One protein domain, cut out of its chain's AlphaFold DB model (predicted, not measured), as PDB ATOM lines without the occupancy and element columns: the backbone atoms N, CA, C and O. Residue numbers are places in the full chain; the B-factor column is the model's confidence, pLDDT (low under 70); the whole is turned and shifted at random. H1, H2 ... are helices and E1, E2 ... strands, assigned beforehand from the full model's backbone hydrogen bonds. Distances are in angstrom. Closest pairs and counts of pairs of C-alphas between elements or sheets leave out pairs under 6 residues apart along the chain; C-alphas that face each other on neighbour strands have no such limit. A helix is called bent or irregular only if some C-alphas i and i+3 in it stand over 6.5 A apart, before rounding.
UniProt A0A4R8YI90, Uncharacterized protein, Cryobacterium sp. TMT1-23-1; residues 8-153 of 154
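This is residues 8 to 153 of the 154 residues of an uncharacterized protein of Cryobacterium sp. TMT1-23-1 (UniProt A0A4R8YI90). A strongly twisted sheet of five strands has the long helix H2 over one face, with H1 packed on H2 and with H4, which follows E5, packed on the later part of H2. A loop-rich end, with the small helix H3 and much of the unnamed stretch of residues 97 to 133, lies far from H1. The printed part has 146 residues, and along it come E1, H1, E2, E3, H2, E4, H3, E5 and H4; the antiparallel sheet has the order E2, E3, E1, E4, E5. The class is mixed, helices and strands, though only 66 residues are in named elements, under half. The whole is compact, with a radius of gyration of the C-alphas of 15.6 A and spans of 50 by 42 by 28 A.

E1, residues 13 to 16, is an inner strand, antiparallel to E4, residues 78 to 86, with N 14 and O 82 2.9 A apart. H1, residues 28 to 35, touches H2, residues 62 to 76, at residues 67 to 71 of H2 alone; the closest C-alphas, of Phe 32 and Val 68, are 5.7 A apart. Their tilt is steep at 68 degrees, only just short of about perpendicular. H1 is only just not on the sheet, with 4 pairs of C-alphas within 10 A. E2, residues 43 to 46, and E3, residues 56 to 59, form a hairpin, with N 45 and O 57 2.9 A apart. E3 is also antiparallel to E1, with N 15 and O 58 2.8 A apart. H2 is on the sheet at a height of 7.1 A, over E1 and E4, and runs along the strands, at 9 degrees to E4 on the local plane; this gives two layers, a helix on one face of a sheet. E1, H1, E2 and E3, H2, E4 are split strand-helix-strand units, each with another strand between its two strands and a right-handed crossover. H3, residues 93 to 96, touches no helix and is not on the sheet. E5, residues 134 to 142, is an edge strand antiparallel to E4, with N 83 and O 137 2.8 A apart. H4, residues 143 to 151, only grazes the sheet and touches residues 70 to 76 of H2, closest at the C-alphas of Ile 74 and Arg 143, 4.6 A. Every O i to N i+4 pair is within hydrogen-bond range in H1 and H4, and 9 of 11 are in H2; H3 is too short for one.

E1 begins at C-alpha 13, (-10.605, -1.856, 38.159). H2 is 20.9 A long and irregular, with C-alphas 63 and 66 7.7 A apart. E4 and E5 are each 26.0 A long. H4, 12.6 A long, ends at C-alpha 151, (-15.951, 11.830, 58.721).

The C-alphas farthest apart, of Gly 23 and Leu 93, are 50.3 A apart. The printed part has no cut; the links E1 to H1 and H3 to E5 are long. Confidence is under 70 at residues 10 to 11, 49 to 54, 114 to 133 and 152 to 153.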
ATOM      1  N   PRO A   8      -8.695  -5.879  44.015       74.12
ATOM      2  CA  PRO A   8      -7.824  -6.887  43.429       74.12
ATOM      3  C   PRO A   8      -6.373  -6.387  43.363       74.12
ATOM      4  O   PRO A   8      -6.131  -5.355  42.739       74.12
ATOM      5  N   MET A   9      -5.393  -7.086  43.950       74.12
ATOM      6  CA  MET A   9      -3.965  -6.723  43.809       74.12
ATOM      7  C   MET A   9      -3.495  -6.905  42.360       74.12
ATOM      8  O   MET A   9      -2.735  -6.091  41.829       74.12
ATOM      9  N   THR A  10      -3.986  -7.967  41.719       65.81
ATOM     10  CA  THR A  10      -3.831  -8.261  40.295       65.81
ATOM     11  C   THR A  10      -5.215  -8.300  39.660       65.81
ATOM     12  O   THR A  10      -6.067  -9.058  40.111       65.81
ATOM     13  N   GLY A  11      -5.446  -7.491  38.628       65.19
ATOM     14  CA  GLY A  11      -6.757  -7.377  37.988       65.19
ATOM     15  C   GLY A  11      -7.031  -5.966  37.485       65.19
ATOM     16  O   GLY A  11      -6.265  -5.035  37.742       65.19
ATOM     17  N   ARG A  12      -8.122  -5.809  36.734       72.44
ATOM     18  CA  ARG A  12      -8.610  -4.497  36.298       72.44
ATOM     19  C   ARG A  12      -9.602  -3.943  37.314       72.44
ATOM     20  O   ARG A  12     -10.347  -4.697  37.938       72.44
ATOM     21  N   ILE A  13      -9.586  -2.621  37.450       81.56
ATOM     22  CA  ILE A  13     -10.605  -1.856  38.159       81.56
ATOM     23  C   ILE A  13     -11.226  -0.897  37.158       81.56
ATOM     24  O   ILE A  13     -10.522  -0.106  36.521       81.56
ATOM     25  N   GLU A  14     -12.541  -0.984  37.035       86.25
ATOM     26  CA  GLU A  14     -13.314  -0.233  36.061       86.25
ATOM     27  C   GLU A  14     -14.379   0.587  36.788       86.25
ATOM     28  O   GLU A  14     -15.223   0.049  37.503       86.25
ATOM     29  N   VAL A  15     -14.347   1.901  36.595       85.88
ATOM     30  CA  VAL A  15     -15.385   2.819  37.064       85.88
ATOM     31  C   VAL A  15     -16.424   2.958  35.963       85.88
ATOM     32  O   VAL A  15     -16.118   3.411  34.851       85.88
ATOM     33  N   ARG A  16     -17.659   2.577  36.285       81.12
ATOM     34  CA  ARG A  16     -18.794   2.549  35.361       81.12
ATOM     35  C   ARG A  16     -19.900   3.493  35.816       81.12
ATOM     36  O   ARG A  16     -19.953   3.916  36.967       81.12
ATOM     37  N   GLY A  17     -20.779   3.832  34.876       70.81
ATOM     38  CA  GLY A  17     -21.969   4.636  35.159       70.81
ATOM     39  C   GLY A  17     -21.720   6.115  35.427       70.81
ATOM     40  O   GLY A  17     -22.599   6.808  35.929       70.81
ATOM     41  N   LEU A  18     -20.534   6.613  35.079       80.44
ATOM     42  CA  LEU A  18     -20.186   8.006  35.295       80.44
ATOM     43  C   LEU A  18     -20.936   8.908  34.313       80.44
ATOM     44  O   LEU A  18     -20.799   8.764  33.096       80.44
ATOM     45  N   ARG A  19     -21.694   9.874  34.834       84.69
ATOM     46  CA  ARG A  19     -22.379  10.850  33.980       84.69
ATOM     47  C   ARG A  19     -21.401  11.858  33.369       84.69
ATOM     48  O   ARG A  19     -20.288  12.075  33.861       84.69
ATOM     49  N   ALA A  20     -21.855  12.526  32.311       82.75
ATOM     50  CA  ALA A  20     -21.179  13.709  31.800       82.75
ATOM     51  C   ALA A  20     -21.218  14.859  32.840       82.75
ATOM     52  O   ALA A  20     -22.218  14.993  33.568       82.75
ATOM     53  N   PRO A  21     -20.159  15.688  32.916       87.00
ATOM     54  CA  PRO A  21     -20.189  16.952  33.648       87.00
ATOM     55  C   PRO A  21     -21.311  17.867  33.136       87.00
ATOM     56  O   PRO A  21     -21.663  17.825  31.955       87.00
ATOM     57  N   ARG A  22     -21.881  18.686  34.021       89.06
ATOM     58  CA  ARG A  22     -22.955  19.643  33.722       89.06
ATOM     59  C   ARG A  22     -22.496  21.073  33.995       89.06
ATOM     60  O   ARG A  22     -21.895  21.328  35.026       89.06
ATOM     61  N   GLY A  23     -22.857  22.008  33.115       89.50
ATOM     62  CA  GLY A  23     -22.600  23.435  33.327       89.50
ATOM     63  C   GLY A  23     -21.112  23.743  33.494       89.50
ATOM     64  O   GLY A  23     -20.322  23.474  32.593       89.50
ATOM     65  N   ASP A  24     -20.760  24.309  34.644       89.81
ATOM     66  CA  ASP A  24     -19.410  24.694  35.060       89.81
ATOM     67  C   ASP A  24     -18.673  23.606  35.865       89.81
ATOM     68  O   ASP A  24     -17.569  23.842  36.360       89.81
ATOM     69  N   GLU A  25     -19.242  22.402  35.983       90.00
ATOM     70  CA  GLU A  25     -18.578  21.284  36.653       90.00
ATOM     71  C   GLU A  25     -17.245  20.917  35.973       90.00
ATOM     72  O   GLU A  25     -17.149  20.893  34.738       90.00
ATOM     73  N   PRO A  26     -16.217  20.537  36.757       89.62
ATOM     74  CA  PRO A  26     -14.959  20.070  36.200       89.62
ATOM     75  C   PRO A  26     -15.168  18.815  35.350       89.62
ATOM     76  O   PRO A  26     -16.044  17.982  35.612       89.62
ATOM     77  N   SER A  27     -14.295  18.635  34.354       90.62
ATOM     78  CA  SER A  27     -14.282  17.402  33.573       90.62
ATOM     79  C   SER A  27     -14.080  16.188  34.488       90.62
ATOM     80  O   SER A  27     -13.425  16.281  35.526       90.62
ATOM     81  N   ASN A  28     -14.588  15.014  34.092       89.19
ATOM     82  CA  ASN A  28     -14.368  13.775  34.854       89.19
ATOM     83  C   ASN A  28     -12.872  13.534  35.119       89.19
ATOM     84  O   ASN A  28     -12.475  13.188  36.227       89.19
ATOM     85  N   ARG A  29     -12.029  13.807  34.117       88.19
ATOM     86  CA  ARG A  29     -10.574  13.688  34.225       88.19
ATOM     87  C   ARG A  29      -9.985  14.653  35.256       88.19
ATOM     88  O   ARG A  29      -9.100  14.245  36.004       88.19
ATOM     89  N   ASP A  30     -10.438  15.902  35.289       88.88
ATOM     90  CA  ASP A  30      -9.908  16.901  36.223       88.88
ATOM     91  C   ASP A  30     -10.396  16.656  37.648       88.88
ATOM     92  O   ASP A  30      -9.587  16.709  38.569       88.88
ATOM     93  N   MET A  31     -11.657  16.248  37.818       90.44
ATOM     94  CA  MET A  31     -12.177  15.786  39.107       90.44
ATOM     95  C   MET A  31     -11.313  14.658  39.690       90.44
ATOM     96  O   MET A  31     -10.968  14.687  40.871       90.44
ATOM     97  N   PHE A  32     -10.912  13.679  38.873       89.25
ATOM     98  CA  PHE A  32     -10.041  12.592  39.336       89.25
ATOM     99  C   PHE A  32      -8.658  13.087  39.755       89.25
ATOM    100  O   PHE A  32      -8.100  12.589  40.730       89.25
ATOM    101  N   ARG A  33      -8.100  14.066  39.030       86.25
ATOM    102  CA  ARG A  33      -6.795  14.663  39.346       86.25
ATOM    103  C   ARG A  33      -6.805  15.408  40.672       86.25
ATOM    104  O   ARG A  33      -5.820  15.346  41.398       86.25
ATOM    105  N   THR A  34      -7.901  16.084  40.994       85.38
ATOM    106  CA  THR A  34      -8.027  16.818  42.256       85.38
ATOM    107  C   THR A  34      -8.365  15.913  43.436       85.38
ATOM    108  O   THR A  34      -8.011  16.250  44.557       85.38
ATOM    109  N   ALA A  35      -9.002  14.762  43.196       83.75
ATOM    110  CA  ALA A  35      -9.477  13.859  44.248       83.75
ATOM    111  C   ALA A  35      -8.377  13.369  45.197       83.75
ATOM    112  O   ALA A  35      -8.625  13.155  46.376       83.75
ATOM    113  N   THR A  36      -7.169  13.152  44.677       72.00
ATOM    114  CA  THR A  36      -6.087  12.513  45.438       72.00
ATOM    115  C   THR A  36      -4.975  13.478  45.831       72.00
ATOM    116  O   THR A  36      -4.109  13.105  46.616       72.00
ATOM    117  N   GLY A  37      -4.929  14.677  45.236       73.12
ATOM    118  CA  GLY A  37      -3.757  15.562  45.292       73.12
ATOM    119  C   GLY A  37      -2.483  14.959  44.672       73.12
ATOM    120  O   GLY A  37      -1.420  15.576  44.722       73.12
ATOM    121  N   LEU A  38      -2.574  13.764  44.080       76.62
ATOM    122  CA  LEU A  38      -1.479  13.006  43.486       76.62
ATOM    123  C   LEU A  38      -1.647  12.931  41.967       76.62
ATOM    124  O   LEU A  38      -2.741  13.055  41.412       76.62
ATOM    125  N   VAL A  39      -0.543  12.675  41.267       78.25
ATOM    126  CA  VAL A  39      -0.574  12.488  39.813       78.25
ATOM    127  C   VAL A  39      -1.286  11.178  39.472       78.25
ATOM    128  O   VAL A  39      -0.721  10.099  39.617       78.25
ATOM    129  N   ILE A  40      -2.502  11.282  38.936       83.12
ATOM    130  CA  ILE A  40      -3.282  10.158  38.403       83.12
ATOM    131  C   ILE A  40      -3.302  10.164  36.868       83.12
ATOM    132  O   ILE A  40      -3.355  11.214  36.219       83.12
ATOM    133  N   ARG A  41      -3.296   8.967  36.269       81.94
ATOM    134  CA  ARG A  41      -3.441   8.749  34.818       81.94
ATOM    135  C   ARG A  41      -4.680   7.900  34.511       81.94
ATOM    136  O   ARG A  41      -4.541   6.722  34.190       81.94
ATOM    137  N   PRO A  42      -5.891   8.472  34.622       85.31
ATOM    138  CA  PRO A  42      -7.107   7.751  34.288       85.31
ATOM    139  C   PRO A  42      -7.171   7.546  32.770       85.31
ATOM    140  O   PRO A  42      -6.886   8.472  31.997       85.31
ATOM    141  N   THR A  43      -7.545   6.343  32.344       88.25
ATOM    142  CA  THR A  43      -7.677   5.999  30.920       88.25
ATOM    143  C   THR A  43      -9.117   5.617  30.626       88.25
ATOM    144  O   THR A  43      -9.673   4.755  31.301       88.25
ATOM    145  N   TRP A  44      -9.722   6.276  29.641       87.12
ATOM    146  CA  TRP A  44     -11.025   5.890  29.108       87.12
ATOM    147  C   TRP A  44     -10.839   4.736  28.127       87.12
ATOM    148  O   TRP A  44      -9.943   4.800  27.284       87.12
ATOM    149  N   LEU A  45     -11.668   3.704  28.253       86.00
ATOM    150  CA  LEU A  45     -11.761   2.598  27.310       86.00
ATOM    151  C   LEU A  45     -13.186   2.539  26.774       86.00
ATOM    152  O   LEU A  45     -14.140   2.538  27.555       86.00
ATOM    153  N   ASP A  46     -13.319   2.475  25.455       83.00
ATOM    154  CA  ASP A  46     -14.615   2.289  24.814       83.00
ATOM    155  C   ASP A  46     -15.152   0.883  25.112       83.00
ATOM    156  O   ASP A  46     -14.397  -0.086  25.254       83.00
ATOM    157  N   ALA A  47     -16.470   0.781  25.267       76.19
ATOM    158  CA  ALA A  47     -17.120  -0.514  25.397       76.19
ATOM    159  C   ALA A  47     -17.162  -1.217  24.033       76.19
ATOM    160  O   ALA A  47     -17.251  -0.562  22.996       76.19
ATOM    161  N   ASP A  48     -17.137  -2.554  24.037       76.56
ATOM    162  CA  ASP A  48     -17.278  -3.334  22.805       76.56
ATOM    163  C   ASP A  48     -18.601  -2.978  22.097       76.56
ATOM    164  O   ASP A  48     -19.663  -2.915  22.733       76.56
ATOM    165  N   GLU A  49     -18.549  -2.783  20.774       68.31
ATOM    166  CA  GLU A  49     -19.733  -2.478  19.967       68.31
ATOM    167  C   GLU A  49     -20.840  -3.530  20.173       68.31
ATOM    168  O   GLU A  49     -20.603  -4.739  20.166       68.31
ATOM    169  N   GLY A  50     -22.079  -3.067  20.370       60.25
ATOM    170  CA  GLY A  50     -23.256  -3.933  20.507       60.25
ATOM    171  C   GLY A  50     -23.509  -4.511  21.907       60.25
ATOM    172  O   GLY A  50     -24.497  -5.227  22.088       60.25
ATOM    173  N   LYS A  51     -22.688  -4.199  22.922       55.38
ATOM    174  CA  LYS A  51     -23.013  -4.520  24.325       55.38
ATOM    175  C   LYS A  51     -24.115  -3.578  24.847       55.38
ATOM    176  O   LYS A  51     -23.922  -2.365  24.825       55.38
ATOM    177  N   PRO A  52     -25.254  -4.089  25.356       45.62
ATOM    178  CA  PRO A  52     -26.235  -3.242  26.027       45.62
ATOM    179  C   PRO A  52     -25.626  -2.686  27.323       45.62
ATOM    180  O   PRO A  52     -25.187  -3.452  28.180       45.62
ATOM    181  N   GLY A  53     -25.565  -1.358  27.454       60.50
ATOM    182  CA  GLY A  53     -24.962  -0.691  28.609       60.50
ATOM    183  C   GLY A  53     -24.243   0.616  28.262       60.50
ATOM    184  O   GLY A  53     -24.733   1.418  27.470       60.50
ATOM    185  N   TRP A  54     -23.102   0.843  28.915       64.44
ATOM    186  CA  TRP A  54     -22.320   2.085  28.873       64.44
ATOM    187  C   TRP A  54     -21.487   2.216  27.588       64.44
ATOM    188  O   TRP A  54     -20.986   1.220  27.084       64.44
ATOM    189  N   GLN A  55     -21.267   3.448  27.109       72.25
ATOM    190  CA  GLN A  55     -20.420   3.738  25.930       72.25
ATOM    191  C   GLN A  55     -18.928   3.433  26.157       72.25
ATOM    192  O   GLN A  55     -18.153   3.330  25.214       72.25
ATOM    193  N   GLY A  56     -18.524   3.279  27.414       81.69
ATOM    194  CA  GLY A  56     -17.167   2.968  27.832       81.69
ATOM    195  C   GLY A  56     -17.036   3.081  29.344       81.69
ATOM    196  O   GLY A  56     -18.031   3.241  30.061       81.69
ATOM    197  N   TYR A  57     -15.812   2.962  29.839       85.69
ATOM    198  CA  TYR A  57     -15.505   2.975  31.264       85.69
ATOM    199  C   TYR A  57     -14.129   3.581  31.533       85.69
ATOM    200  O   TYR A  57     -13.236   3.588  30.685       85.69
ATOM    201  N   TRP A  58     -13.953   4.097  32.747       88.94
ATOM    202  CA  TRP A  58     -12.663   4.606  33.196       88.94
ATOM    203  C   TRP A  58     -11.880   3.504  33.896       88.94
ATOM    204  O   TRP A  58     -12.397   2.824  34.778       88.94
ATOM    205  N   THR A  59     -10.604   3.374  33.555       87.88
ATOM    206  CA  THR A  59      -9.642   2.574  34.315       87.88
ATOM    207  C   THR A  59      -8.804   3.491  35.197       87.88
ATOM    208  O   THR A  59      -8.319   4.541  34.757       87.88
ATOM    209  N   ILE A  60      -8.658   3.099  36.461       84.56
ATOM    210  CA  ILE A  60      -7.926   3.849  37.484       84.56
ATOM    211  C   ILE A  60      -6.995   2.922  38.259       84.56
ATOM    212  O   ILE A  60      -7.276   1.740  38.450       84.56
ATOM    213  N   SER A  61      -5.855   3.451  38.699       83.06
ATOM    214  CA  SER A  61      -4.904   2.676  39.494       83.06
ATOM    215  C   SER A  61      -5.460   2.375  40.883       83.06
ATOM    216  O   SER A  61      -6.061   3.249  41.509       83.06
ATOM    217  N   ARG A  62      -5.130   1.189  41.405       82.25
ATOM    218  CA  ARG A  62      -5.556   0.679  42.720       82.25
ATOM    219  C   ARG A  62      -5.426   1.714  43.835       82.25
ATOM    220  O   ARG A  62      -6.405   2.012  44.501       82.25
ATOM    221  N   VAL A  63      -4.252   2.335  43.955       81.19
ATOM    222  CA  VAL A  63      -3.912   3.313  45.007       81.19
ATOM    223  C   VAL A  63      -4.800   4.562  45.038       81.19
ATOM    224  O   VAL A  63      -4.832   5.257  46.045       81.19
ATOM    225  N   HIS A  64      -5.514   4.862  43.953       85.25
ATOM    226  CA  HIS A  64      -6.388   6.031  43.850       85.25
ATOM    227  C   HIS A  64      -7.873   5.668  43.899       85.25
ATOM    228  O   HIS A  64      -8.710   6.564  43.832       85.25
ATOM    229  N   LEU A  65      -8.201   4.375  44.005       85.75
ATOM    230  CA  LEU A  65      -9.564   3.882  43.874       85.75
ATOM    231  C   LEU A  65     -10.524   4.559  44.848       85.75
ATOM    232  O   LEU A  65     -11.512   5.134  44.409       85.75
ATOM    233  N   THR A  66     -10.212   4.507  46.142       85.12
ATOM    234  CA  THR A  66     -11.092   4.999  47.206       85.12
ATOM    235  C   THR A  66     -11.388   6.484  47.039       85.12
ATOM    236  O   THR A  66     -12.539   6.865  46.868       85.12
ATOM    237  N   ALA A  67     -10.342   7.307  46.945       87.62
ATOM    238  CA  ALA A  67     -10.486   8.749  46.780       87.62
ATOM    239  C   ALA A  67     -11.248   9.131  45.498       87.62
ATOM    240  O   ALA A  67     -12.107  10.010  45.523       87.62
ATOM    241  N   VAL A  68     -10.985   8.455  44.371       89.38
ATOM    242  CA  VAL A  68     -11.725   8.704  43.123       89.38
ATOM    243  C   VAL A  68     -13.189   8.284  43.257       89.38
ATOM    244  O   VAL A  68     -14.077   9.014  42.820       89.38
ATOM    245  N   ALA A  69     -13.461   7.131  43.858       88.56
ATOM    246  CA  ALA A  69     -14.816   6.637  44.027       88.56
ATOM    247  C   ALA A  69     -15.659   7.538  44.937       88.56
ATOM    248  O   ALA A  69     -16.805   7.834  44.603       88.56
ATOM    249  N   GLU A  70     -15.087   8.022  46.039       89.19
ATOM    250  CA  GLU A  70     -15.757   8.947  46.953       89.19
ATOM    251  C   GLU A  70     -16.163  10.244  46.258       89.19
ATOM    252  O   GLU A  70     -17.333  10.624  46.327       89.19
ATOM    253  N   VAL A  71     -15.251  10.903  45.528       90.62
ATOM    254  CA  VAL A  71     -15.600  12.161  44.843       90.62
ATOM    255  C   VAL A  71     -16.672  11.953  43.775       90.62
ATOM    256  O   VAL A  71     -17.531  12.817  43.594       90.62
ATOM    257  N   ILE A  72     -16.675  10.793  43.104       90.94
ATOM    258  CA  ILE A  72     -17.734  10.442  42.158       90.94
ATOM    259  C   ILE A  72     -19.054  10.267  42.899       90.94
ATOM    260  O   ILE A  72     -20.035  10.899  42.523       90.94
ATOM    261  N   ALA A  73     -19.095   9.441  43.946       90.69
ATOM    262  CA  ALA A  73     -20.316   9.173  44.696       90.69
ATOM    263  C   ALA A  73     -20.896  10.459  45.297       90.69
ATOM    264  O   ALA A  73     -22.105  10.688  45.239       90.69
ATOM    265  N   ILE A  74     -20.041  11.348  45.806       91.00
ATOM    266  CA  ILE A  74     -20.442  12.660  46.315       91.00
ATOM    267  C   ILE A  74     -21.061  13.505  45.199       91.00
ATOM    268  O   ILE A  74     -22.147  14.064  45.389       91.00
ATOM    269  N   ARG A  75     -20.446  13.565  44.015       91.94
ATOM    270  CA  ARG A  75     -20.961  14.359  42.891       91.94
ATOM    271  C   ARG A  75     -22.229  13.764  42.269       91.94
ATOM    272  O   ARG A  75     -23.197  14.485  42.023       91.94
ATOM    273  N   ASP A  76     -22.248  12.459  42.033       90.06
ATOM    274  CA  ASP A  76     -23.231  11.783  41.176       90.06
ATOM    275  C   ASP A  76     -24.329  11.059  41.959       90.06
ATOM    276  O   ASP A  76     -25.366  10.724  41.393       90.06
ATOM    277  N   GLY A  77     -24.163  10.903  43.273       89.94
ATOM    278  CA  GLY A  77     -25.095  10.202  44.159       89.94
ATOM    279  C   GLY A  77     -24.666   8.765  44.435       89.94
ATOM    280  O   GLY A  77     -24.866   8.281  45.550       89.94
ATOM    281  N   GLU A  78     -24.024   8.121  43.462       89.44
ATOM    282  CA  GLU A  78     -23.386   6.818  43.601       89.44
ATOM    283  C   GLU A  78     -22.301   6.597  42.539       89.44
ATOM    284  O   GLU A  78     -22.223   7.326  41.549       89.44
ATOM    285  N   VAL A  79     -21.474   5.574  42.740       87.00
ATOM    286  CA  VAL A  79     -20.528   5.060  41.745       87.00
ATOM    287  C   VAL A  79     -20.573   3.537  41.715       87.00
ATOM    288  O   VAL A  79     -20.644   2.895  42.764       87.00
ATOM    289  N   GLN A  80     -20.500   2.966  40.511       87.19
ATOM    290  CA  GLN A  80     -20.348   1.528  40.288       87.19
ATOM    291  C   GLN A  80     -18.897   1.205  39.931       87.19
ATOM    292  O   GLN A  80     -18.320   1.809  39.023       87.19
ATOM    293  N   ILE A  81     -18.322   0.231  40.631       85.69
ATOM    294  CA  ILE A  81     -16.943  -0.216  40.429       85.69
ATOM    295  C   ILE A  81     -16.960  -1.706  40.125       85.69
ATOM    296  O   ILE A  81     -17.391  -2.498  40.961       85.69
ATOM    297  N   GLU A  82     -16.473  -2.084  38.947       84.94
ATOM    298  CA  GLU A  82     -16.224  -3.480  38.602       84.94
ATOM    299  C   GLU A  82     -14.766  -3.831  38.931       84.94
ATOM    300  O   GLU A  82     -13.827  -3.153  38.507       84.94
ATOM    301  N   MET A  83     -14.584  -4.890  39.712       83.44
ATOM    302  CA  MET A  83     -13.300  -5.419  40.159       83.44
ATOM    303  C   MET A  83     -13.119  -6.836  39.636       83.44
ATOM    304  O   MET A  83     -14.047  -7.642  39.686       83.44
ATOM    305  N   HIS A  84     -11.937  -7.143  39.110       82.38
ATOM    306  CA  HIS A  84     -11.641  -8.461  38.544       82.38
ATOM    307  C   HIS A  84     -10.693  -9.219  39.481       82.38
ATOM    308  O   HIS A  84      -9.499  -8.929  39.499       82.38
ATOM    309  N   TYR A  85     -11.221 -10.176  40.243       79.56
ATOM    310  CA  TYR A  85     -10.475 -11.046  41.164       79.56
ATOM    311  C   TYR A  85      -9.980 -12.323  40.477       79.56
ATOM    312  O   TYR A  85     -10.494 -12.698  39.422       79.56
ATOM    313  N   SER A  86      -9.012 -13.029  41.067       77.94
ATOM    314  CA  SER A  86      -8.627 -14.369  40.603       77.94
ATOM    315  C   SER A  86      -9.721 -15.390  40.930       77.94
ATOM    316  O   SER A  86     -10.316 -15.353  42.001       77.94
ATOM    317  N   GLN A  87      -9.978 -16.337  40.028       77.12
ATOM    318  CA  GLN A  87     -10.815 -17.514  40.312       77.12
ATOM    319  C   GLN A  87     -10.014 -18.680  40.897       77.12
ATOM    320  O   GLN A  87     -10.592 -19.607  41.454       77.12
ATOM    321  N   THR A  88      -8.694 -18.665  40.723       78.50
ATOM    322  CA  THR A  88      -7.826 -19.804  41.067       78.50
ATOM    323  C   THR A  88      -7.107 -19.610  42.391       78.50
ATOM    324  O   THR A  88      -6.724 -20.587  43.030       78.50
ATOM    325  N   GLU A  89      -6.951 -18.361  42.823       77.94
ATOM    326  CA  GLU A  89      -6.256 -18.040  44.058       77.94
ATOM    327  C   GLU A  89      -7.200 -18.202  45.246       77.94
ATOM    328  O   GLU A  89      -8.225 -17.526  45.353       77.94
ATOM    329  N   GLN A  90      -6.869 -19.148  46.119       81.25
ATOM    330  CA  GLN A  90      -7.633 -19.427  47.328       81.25
ATOM    331  C   GLN A  90      -7.138 -18.546  48.473       81.25
ATOM    332  O   GLN A  90      -5.967 -18.177  48.524       81.25
ATOM    333  N   CYS A  91      -8.042 -18.207  49.391       80.12
ATOM    334  CA  CYS A  91      -7.681 -17.473  50.595       80.12
ATOM    335  C   CYS A  91      -6.683 -18.287  51.432       80.12
ATOM    336  O   CYS A  91      -6.953 -19.439  51.773       80.12
ATOM    337  N   ASP A  92      -5.547 -17.681  51.771       77.69
ATOM    338  CA  ASP A  92      -4.525 -18.256  52.638       77.69
ATOM    339  C   ASP A  92      -4.315 -17.392  53.893       77.69
ATOM    340  O   ASP A  92      -4.959 -16.357  54.090       77.69
ATOM    341  N   LEU A  93      -3.377 -17.803  54.751       79.88
ATOM    342  CA  LEU A  93      -3.047 -17.059  55.966       79.88
ATOM    343  C   LEU A  93      -2.550 -15.634  55.666       79.88
ATOM    344  O   LEU A  93      -2.756 -14.737  56.482       79.88
ATOM    345  N   ARG A  94      -1.916 -15.400  54.509       79.38
ATOM    346  CA  ARG A  94      -1.429 -14.068  54.128       79.38
ATOM    347  C   ARG A  94      -2.596 -13.130  53.864       79.38
ATOM    348  O   ARG A  94      -2.527 -11.993  54.301       79.38
ATOM    349  N   CYS A  95      -3.651 -13.606  53.205       78.31
ATOM    350  CA  CYS A  95      -4.902 -12.864  53.032       78.31
ATOM    351  C   CYS A  95      -5.593 -12.618  54.384       78.31
ATOM    352  O   CYS A  95      -5.940 -11.487  54.714       78.31
ATOM    353  N   GLN A  96      -5.701 -13.655  55.218       79.25
ATOM    354  CA  GLN A  96      -6.383 -13.567  56.518       79.25
ATOM    355  C   GLN A  96      -5.719 -12.623  57.515       79.25
ATOM    356  O   GLN A  96      -6.390 -12.041  58.361       79.25
ATOM    357  N   THR A  97      -4.408 -12.443  57.402       80.31
ATOM    358  CA  THR A  97      -3.623 -11.562  58.279       80.31
ATOM    359  C   THR A  97      -3.140 -10.299  57.566       80.31
ATOM    360  O   THR A  97      -2.316  -9.560  58.105       80.31
ATOM    361  N   ALA A  98      -3.627 -10.045  56.346       78.62
ATOM    362  CA  ALA A  98      -3.215  -8.898  55.556       78.62
ATOM    363  C   ALA A  98      -3.620  -7.580  56.226       78.62
ATOM    364  O   ALA A  98      -4.686  -7.451  56.824       78.62
ATOM    365  N   VAL A  99      -2.758  -6.577  56.060       78.44
ATOM    366  CA  VAL A  99      -3.025  -5.188  56.440       78.44
ATOM    367  C   VAL A  99      -3.245  -4.368  55.171       78.44
ATOM    368  O   VAL A  99      -2.528  -4.543  54.182       78.44
ATOM    369  N   GLY A 100      -4.207  -3.446  55.215       76.00
ATOM    370  CA  GLY A 100      -4.595  -2.609  54.080       76.00
ATOM    371  C   GLY A 100      -5.604  -3.296  53.165       76.00
ATOM    372  O   GLY A 100      -6.232  -4.278  53.547       76.00
ATOM    373  N   ASP A 101      -5.738  -2.787  51.942       76.94
ATOM    374  CA  ASP A 101      -6.963  -2.998  51.158       76.94
ATOM    375  C   ASP A 101      -6.762  -3.913  49.939       76.94
ATOM    376  O   ASP A 101      -7.649  -4.059  49.107       76.94
ATOM    377  N   ASP A 102      -5.576  -4.484  49.750       78.94
ATOM    378  CA  ASP A 102      -5.246  -5.227  48.532       78.94
ATOM    379  C   ASP A 102      -5.454  -6.735  48.722       78.94
ATOM    380  O   ASP A 102      -4.769  -7.358  49.526       78.94
ATOM    381  N   CYS A 103      -6.330  -7.339  47.924       78.38
ATOM    382  CA  CYS A 103      -6.677  -8.754  47.998       78.38
ATOM    383  C   CYS A 103      -6.580  -9.421  46.625       78.38
ATOM    384  O   CYS A 103      -6.907  -8.813  45.617       78.38
ATOM    385  N   THR A 104      -6.132 -10.667  46.537       71.94
ATOM    386  CA  THR A 104      -6.043 -11.426  45.271       71.94
ATOM    387  C   THR A 104      -7.011 -12.601  45.194       71.94
ATOM    388  O   THR A 104      -7.283 -13.092  44.096       71.94
ATOM    389  N   CYS A 105      -7.532 -13.048  46.341       74.38
ATOM    390  CA  CYS A 105      -8.303 -14.280  46.457       74.38
ATOM    391  C   CYS A 105      -9.638 -14.204  45.702       74.38
ATOM    392  O   CYS A 105     -10.259 -13.149  45.552       74.38
ATOM    393  N   SER A 106     -10.153 -15.379  45.365       79.75
ATOM    394  CA  SER A 106     -11.537 -15.578  44.927       79.75
ATOM    395  C   SER A 106     -12.585 -15.264  46.003       79.75
ATOM    396  O   SER A 106     -13.771 -15.214  45.684       79.75
ATOM    397  N   CYS A 107     -12.150 -15.044  47.250       75.62
ATOM    398  CA  CYS A 107     -12.975 -14.663  48.395       75.62
ATOM    399  C   CYS A 107     -13.386 -13.183  48.395       75.62
ATOM    400  O   CYS A 107     -14.128 -12.765  49.273       75.62
ATOM    401  N   GLU A 108     -12.908 -12.380  47.435       79.12
ATOM    402  CA  GLU A 108     -13.353 -10.989  47.229       79.12
ATOM    403  C   GLU A 108     -13.182 -10.071  48.450       79.12
ATOM    404  O   GLU A 108     -13.868  -9.056  48.577       79.12
ATOM    405  N   GLY A 109     -12.274 -10.437  49.355       77.31
ATOM    406  CA  GLY A 109     -12.049  -9.726  50.607       77.31
ATOM    407  C   GLY A 109     -12.839 -10.227  51.816       77.31
ATOM    408  O   GLY A 109     -12.620  -9.694  52.895       77.31
ATOM    409  N   GLU A 110     -13.692 -11.252  51.686       76.88
ATOM    410  CA  GLU A 110     -14.532 -11.785  52.782       76.88
ATOM    411  C   GLU A 110     -13.733 -12.249  54.009       76.88
ATOM    412  O   GLU A 110     -14.232 -12.263  55.129       76.88
ATOM    413  N   HIS A 111     -12.487 -12.659  53.803       76.12
ATOM    414  CA  HIS A 111     -11.606 -13.129  54.870       76.12
ATOM    415  C   HIS A 111     -10.355 -12.260  54.991       76.12
ATOM    416  O   HIS A 111      -9.360 -12.717  55.532       76.12
ATOM    417  N   HIS A 112     -10.350 -11.058  54.410       77.19
ATOM    418  CA  HIS A 112      -9.147 -10.236  54.287       77.19
ATOM    419  C   HIS A 112      -8.914  -9.387  55.537       77.19
ATOM    420  O   HIS A 112      -9.601  -8.383  55.732       77.19
ATOM    421  N   GLY A 113      -7.934  -9.783  56.357       73.44
ATOM    422  CA  GLY A 113      -7.688  -9.200  57.679       73.44
ATOM    423  C   GLY A 113      -8.866  -9.414  58.643       73.44
ATOM    424  O   GLY A 113     -10.013  -9.545  58.230       73.44
ATOM    425  N   GLU A 114      -8.643  -9.376  59.958       58.41
ATOM    426  CA  GLU A 114      -9.723  -9.394  60.972       58.41
ATOM    427  C   GLU A 114     -10.633  -8.130  60.940       58.41
ATOM    428  O   GLU A 114     -11.326  -7.809  61.907       58.41
ATOM    429  N   GLY A 115     -10.603  -7.351  59.853       49.19
ATOM    430  CA  GLY A 115     -11.233  -6.044  59.726       49.19
ATOM    431  C   GLY A 115     -12.714  -6.119  59.366       49.19
ATOM    432  O   GLY A 115     -13.136  -6.925  58.546       49.19
ATOM    433  N   GLN A 116     -13.519  -5.219  59.937       46.84
ATOM    434  CA  GLN A 116     -14.888  -4.994  59.471       46.84
ATOM    435  C   GLN A 116     -14.851  -4.488  58.026       46.84
ATOM    436  O   GLN A 116     -14.450  -3.354  57.760       46.84
ATOM    437  N   HIS A 117     -15.241  -5.361  57.102       54.97
ATOM    438  CA  HIS A 117     -15.212  -5.083  55.676       54.97
ATOM    439  C   HIS A 117     -16.181  -3.961  55.319       54.97
ATOM    440  O   HIS A 117     -17.265  -3.811  55.888       54.97
ATOM    441  N   ALA A 118     -15.743  -3.153  54.370       47.41
ATOM    442  CA  ALA A 118     -16.381  -1.928  53.979       47.41
ATOM    443  C   ALA A 118     -17.879  -2.054  53.695       47.41
ATOM    444  O   ALA A 118     -18.316  -2.955  52.990       47.41
ATOM    445  N   SER A 119     -18.625  -1.066  54.187       47.44
ATOM    446  CA  SER A 119     -20.064  -0.795  54.085       47.44
ATOM    447  C   SER A 119     -20.657  -0.774  52.665       47.44
ATOM    448  O   SER A 119     -21.802  -0.357  52.502       47.44
ATOM    449  N   TRP A 120     -19.922  -1.199  51.638       57.31
ATOM    450  CA  TRP A 120     -20.302  -1.152  50.232       57.31
ATOM    451  C   TRP A 120     -21.364  -2.196  49.951       57.31
ATOM    452  O   TRP A 120     -21.219  -3.377  50.264       57.31
ATOM    453  N   LYS A 121     -22.458  -1.750  49.337       48.34
ATOM    454  CA  LYS A 121     -23.561  -2.650  49.037       48.34
ATOM    455  C   LYS A 121     -23.194  -3.454  47.799       48.34
ATOM    456  O   LYS A 121     -23.077  -2.900  46.705       48.34
ATOM    457  N   GLU A 122     -23.039  -4.760  47.969       52.41
ATOM    458  CA  GLU A 122     -23.035  -5.679  46.841       52.41
ATOM    459  C   GLU A 122     -24.382  -5.584  46.117       52.41
ATOM    460  O   GLU A 122     -25.449  -5.818  46.691       52.41
ATOM    461  N   VAL A 123     -24.341  -5.195  44.846       47.56
ATOM    462  CA  VAL A 123     -25.514  -5.129  43.969       47.56
ATOM    463  C   VAL A 123     -25.521  -6.349  43.051       47.56
ATOM    464  O   VAL A 123     -25.356  -6.247  41.841       47.56
ATOM    465  N   GLY A 124     -25.751  -7.508  43.671       44.38
ATOM    466  CA  GLY A 124     -26.129  -8.760  43.016       44.38
ATOM    467  C   GLY A 124     -24.990  -9.623  42.458       44.38
ATOM    468  O   GLY A 124     -23.926  -9.145  42.080       44.38
ATOM    469  N   ASN A 125     -25.287 -10.922  42.330       44.44
ATOM    470  CA  ASN A 125     -24.431 -11.962  41.745       44.44
ATOM    471  C   ASN A 125     -24.370 -11.900  40.204       44.44
ATOM    472  O   ASN A 125     -24.446 -12.940  39.542       44.44
ATOM    473  N   THR A 126     -24.239 -10.727  39.580       44.47
ATOM    474  CA  THR A 126     -23.985 -10.632  38.127       44.47
ATOM    475  C   THR A 126     -22.530 -10.999  37.818       44.47
ATOM    476  O   THR A 126     -21.742 -10.212  37.301       44.47
ATOM    477  N   THR A 127     -22.170 -12.242  38.148       47.59
ATOM    478  CA  THR A 127     -20.864 -12.838  37.882       47.59
ATOM    479  C   THR A 127     -20.748 -13.084  36.383       47.59
ATOM    480  O   THR A 127     -21.226 -14.090  35.859       47.59
ATOM    481  N   LEU A 128     -20.105 -12.165  35.666       42.81
ATOM    482  CA  LEU A 128     -19.659 -12.429  34.304       42.81
ATOM    483  C   LEU A 128     -18.286 -13.099  34.368       42.81
ATOM    484  O   LEU A 128     -17.272 -12.477  34.685       42.81
ATOM    485  N   VAL A 129     -18.266 -14.396  34.070       43.94
ATOM    486  CA  VAL A 129     -17.044 -15.195  33.988       43.94
ATOM    487  C   VAL A 129     -16.453 -15.035  32.588       43.94
ATOM    488  O   VAL A 129     -17.006 -15.541  31.611       43.94
ATOM    489  N   ARG A 130     -15.315 -14.343  32.460       44.84
ATOM    490  CA  ARG A 130     -14.468 -14.504  31.266       44.84
ATOM    491  C   ARG A 130     -13.705 -15.817  31.440       44.84
ATOM    492  O   ARG A 130     -13.146 -16.050  32.507       44.84
ATOM    493  N   GLY A 131     -13.656 -16.661  30.406       42.81
ATOM    494  CA  GLY A 131     -13.019 -17.994  30.426       42.81
ATOM    495  C   GLY A 131     -11.513 -18.022  30.749       42.81
ATOM    496  O   GLY A 131     -10.887 -19.072  30.678       42.81
ATOM    497  N   SER A 132     -10.929 -16.881  31.112       53.97
ATOM    498  CA  SER A 132      -9.546 -16.678  31.525       53.97
ATOM    499  C   SER A 132      -9.456 -16.397  33.034       53.97
ATOM    500  O   SER A 132      -9.118 -15.288  33.425       53.97
ATOM    501  N   GLY A 133      -9.813 -17.352  33.895       66.31
ATOM    502  CA  GLY A 133      -9.397 -17.376  35.311       66.31
ATOM    503  C   GLY A 133      -9.722 -16.172  36.218       66.31
ATOM    504  O   GLY A 133      -9.214 -16.140  37.334       66.31
ATOM    505  N   THR A 134     -10.542 -15.201  35.800       71.19
ATOM    506  CA  THR A 134     -10.873 -13.988  36.579       71.19
ATOM    507  C   THR A 134     -12.374 -13.857  36.842       71.19
ATOM    508  O   THR A 134     -13.166 -14.117  35.934       71.19
ATOM    509  N   LYS A 135     -12.767 -13.454  38.055       76.25
ATOM    510  CA  LYS A 135     -14.150 -13.230  38.510       76.25
ATOM    511  C   LYS A 135     -14.439 -11.729  38.547       76.25
ATOM    512  O   LYS A 135     -13.746 -11.001  39.250       76.25
ATOM    513  N   ALA A 136     -15.437 -11.268  37.793       79.31
ATOM    514  CA  ALA A 136     -15.879  -9.876  37.830       79.31
ATOM    515  C   ALA A 136     -16.915  -9.666  38.942       79.31
ATOM    516  O   ALA A 136     -17.878 -10.427  39.047       79.31
ATOM    517  N   VAL A 137     -16.712  -8.624  39.745       79.12
ATOM    518  CA  VAL A 137     -17.516  -8.287  40.922       79.12
ATOM    519  C   VAL A 137     -17.853  -6.804  40.878       79.12
ATOM    520  O   VAL A 137     -16.952  -5.983  40.720       79.12
ATOM    521  N   THR A 138     -19.131  -6.443  41.023       82.50
ATOM    522  CA  THR A 138     -19.561  -5.035  41.040       82.50
ATOM    523  C   THR A 138     -19.885  -4.576  42.460       82.50
ATOM    524  O   THR A 138     -20.668  -5.209  43.170       82.50
ATOM    525  N   ARG A 139     -19.306  -3.445  42.869       84.50
ATOM    526  CA  ARG A 139     -19.578  -2.777  44.150       84.50
ATOM    527  C   ARG A 139     -20.158  -1.386  43.905       84.50
ATOM    528  O   ARG A 139     -19.770  -0.717  42.947       84.50
ATOM    529  N   VAL A 140     -21.067  -0.955  44.782       85.88
ATOM    530  CA  VAL A 140     -21.638   0.399  44.769       85.88
ATOM    531  C   VAL A 140     -21.281   1.153  46.038       85.88
ATOM    532  O   VAL A 140     -21.485   0.646  47.144       85.88
ATOM    533  N   LEU A 141     -20.818   2.390  45.849       86.56
ATOM    534  CA  LEU A 141     -20.711   3.398  46.898       86.56
ATOM    535  C   LEU A 141     -21.702   4.505  46.637       86.56
ATOM    536  O   LEU A 141     -21.688   5.136  45.584       86.56
ATOM    537  N   THR A 142     -22.538   4.752  47.631       89.88
ATOM    538  CA  THR A 142     -23.481   5.863  47.648       89.88
ATOM    539  C   THR A 142     -22.836   7.103  48.257       89.88
ATOM    540  O   THR A 142     -21.931   7.012  49.088       89.88
ATOM    541  N   ARG A 143     -23.367   8.283  47.921       90.38
ATOM    542  CA  ARG A 143     -22.985   9.565  48.533       90.38
ATOM    543  C   ARG A 143     -22.977   9.498  50.058       90.38
ATOM    544  O   ARG A 143     -22.083  10.049  50.684       90.38
ATOM    545  N   LYS A 144     -23.990   8.856  50.652       88.62
ATOM    546  CA  LYS A 144     -24.115   8.759  52.109       88.62
ATOM    547  C   LYS A 144     -22.921   8.015  52.707       88.62
ATOM    548  O   LYS A 144     -22.282   8.551  53.598       88.62
ATOM    549  N   GLN A 145     -22.605   6.834  52.174       85.69
ATOM    550  CA  GLN A 145     -21.447   6.049  52.617       85.69
ATOM    551  C   GLN A 145     -20.146   6.841  52.453       85.69
ATOM    552  O   GLN A 145     -19.390   6.940  53.407       85.69
ATOM    553  N   ALA A 146     -19.948   7.499  51.305       86.81
ATOM    554  CA  ALA A 146     -18.744   8.292  51.047       86.81
ATOM    555  C   ALA A 146     -18.550   9.415  52.081       86.81
ATOM    556  O   ALA A 146     -17.459   9.612  52.606       86.81
ATOM    557  N   LEU A 147     -19.626  10.136  52.412       87.56
ATOM    558  CA  LEU A 147     -19.585  11.188  53.429       87.56
ATOM    559  C   LEU A 147     -19.363  10.624  54.839       87.56
ATOM    560  O   LEU A 147     -18.754  11.294  55.668       87.56
ATOM    561  N   ASP A 148     -19.905   9.445  55.144       85.12
ATOM    562  CA  ASP A 148     -19.737   8.783  56.444       85.12
ATOM    563  C   ASP A 148     -18.289   8.285  56.631       85.12
ATOM    564  O   ASP A 148     -17.719   8.438  57.716       85.12
ATOM    565  N   ASP A 149     -17.680   7.766  55.564       80.06
ATOM    566  CA  ASP A 149     -16.287   7.314  55.536       80.06
ATOM    567  C   ASP A 149     -15.310   8.486  55.718       80.06
ATOM    568  O   ASP A 149     -14.399   8.397  56.543       80.06
ATOM    569  N   GLN A 150     -15.543   9.621  55.048       76.12
ATOM    570  CA  GLN A 150     -14.707  10.822  55.203       76.12
ATOM    571  C   GLN A 150     -14.694  11.352  56.641       76.12
ATOM    572  O   GLN A 150     -13.625  11.638  57.169       76.12
ATOM    573  N   ARG A 151     -15.853  11.392  57.314       77.75
ATOM    574  CA  ARG A 151     -15.951  11.830  58.721       77.75
ATOM    575  C   ARG A 151     -15.315  10.860  59.713       77.75
ATOM    576  O   ARG A 151     -15.054  11.237  60.846       77.75
ATOM    577  N   SER A 152     -15.127   9.601  59.324       65.81
ATOM    578  CA  SER A 152     -14.492   8.587  60.173       65.81
ATOM    579  C   SER A 152     -12.960   8.610  60.079       65.81
ATOM    580  O   SER A 152     -12.306   7.909  60.850       65.81
ATOM    581  N   ASN A 153     -12.406   9.375  59.130       57.53
ATOM    582  CA  ASN A 153     -10.971   9.546  58.888       57.53
ATOM    583  C   ASN A 153     -10.417  10.890  59.413       57.53
ATOM    584  O   ASN A 153      -9.213  11.121  59.288       57.53
TER     585      ASN A 153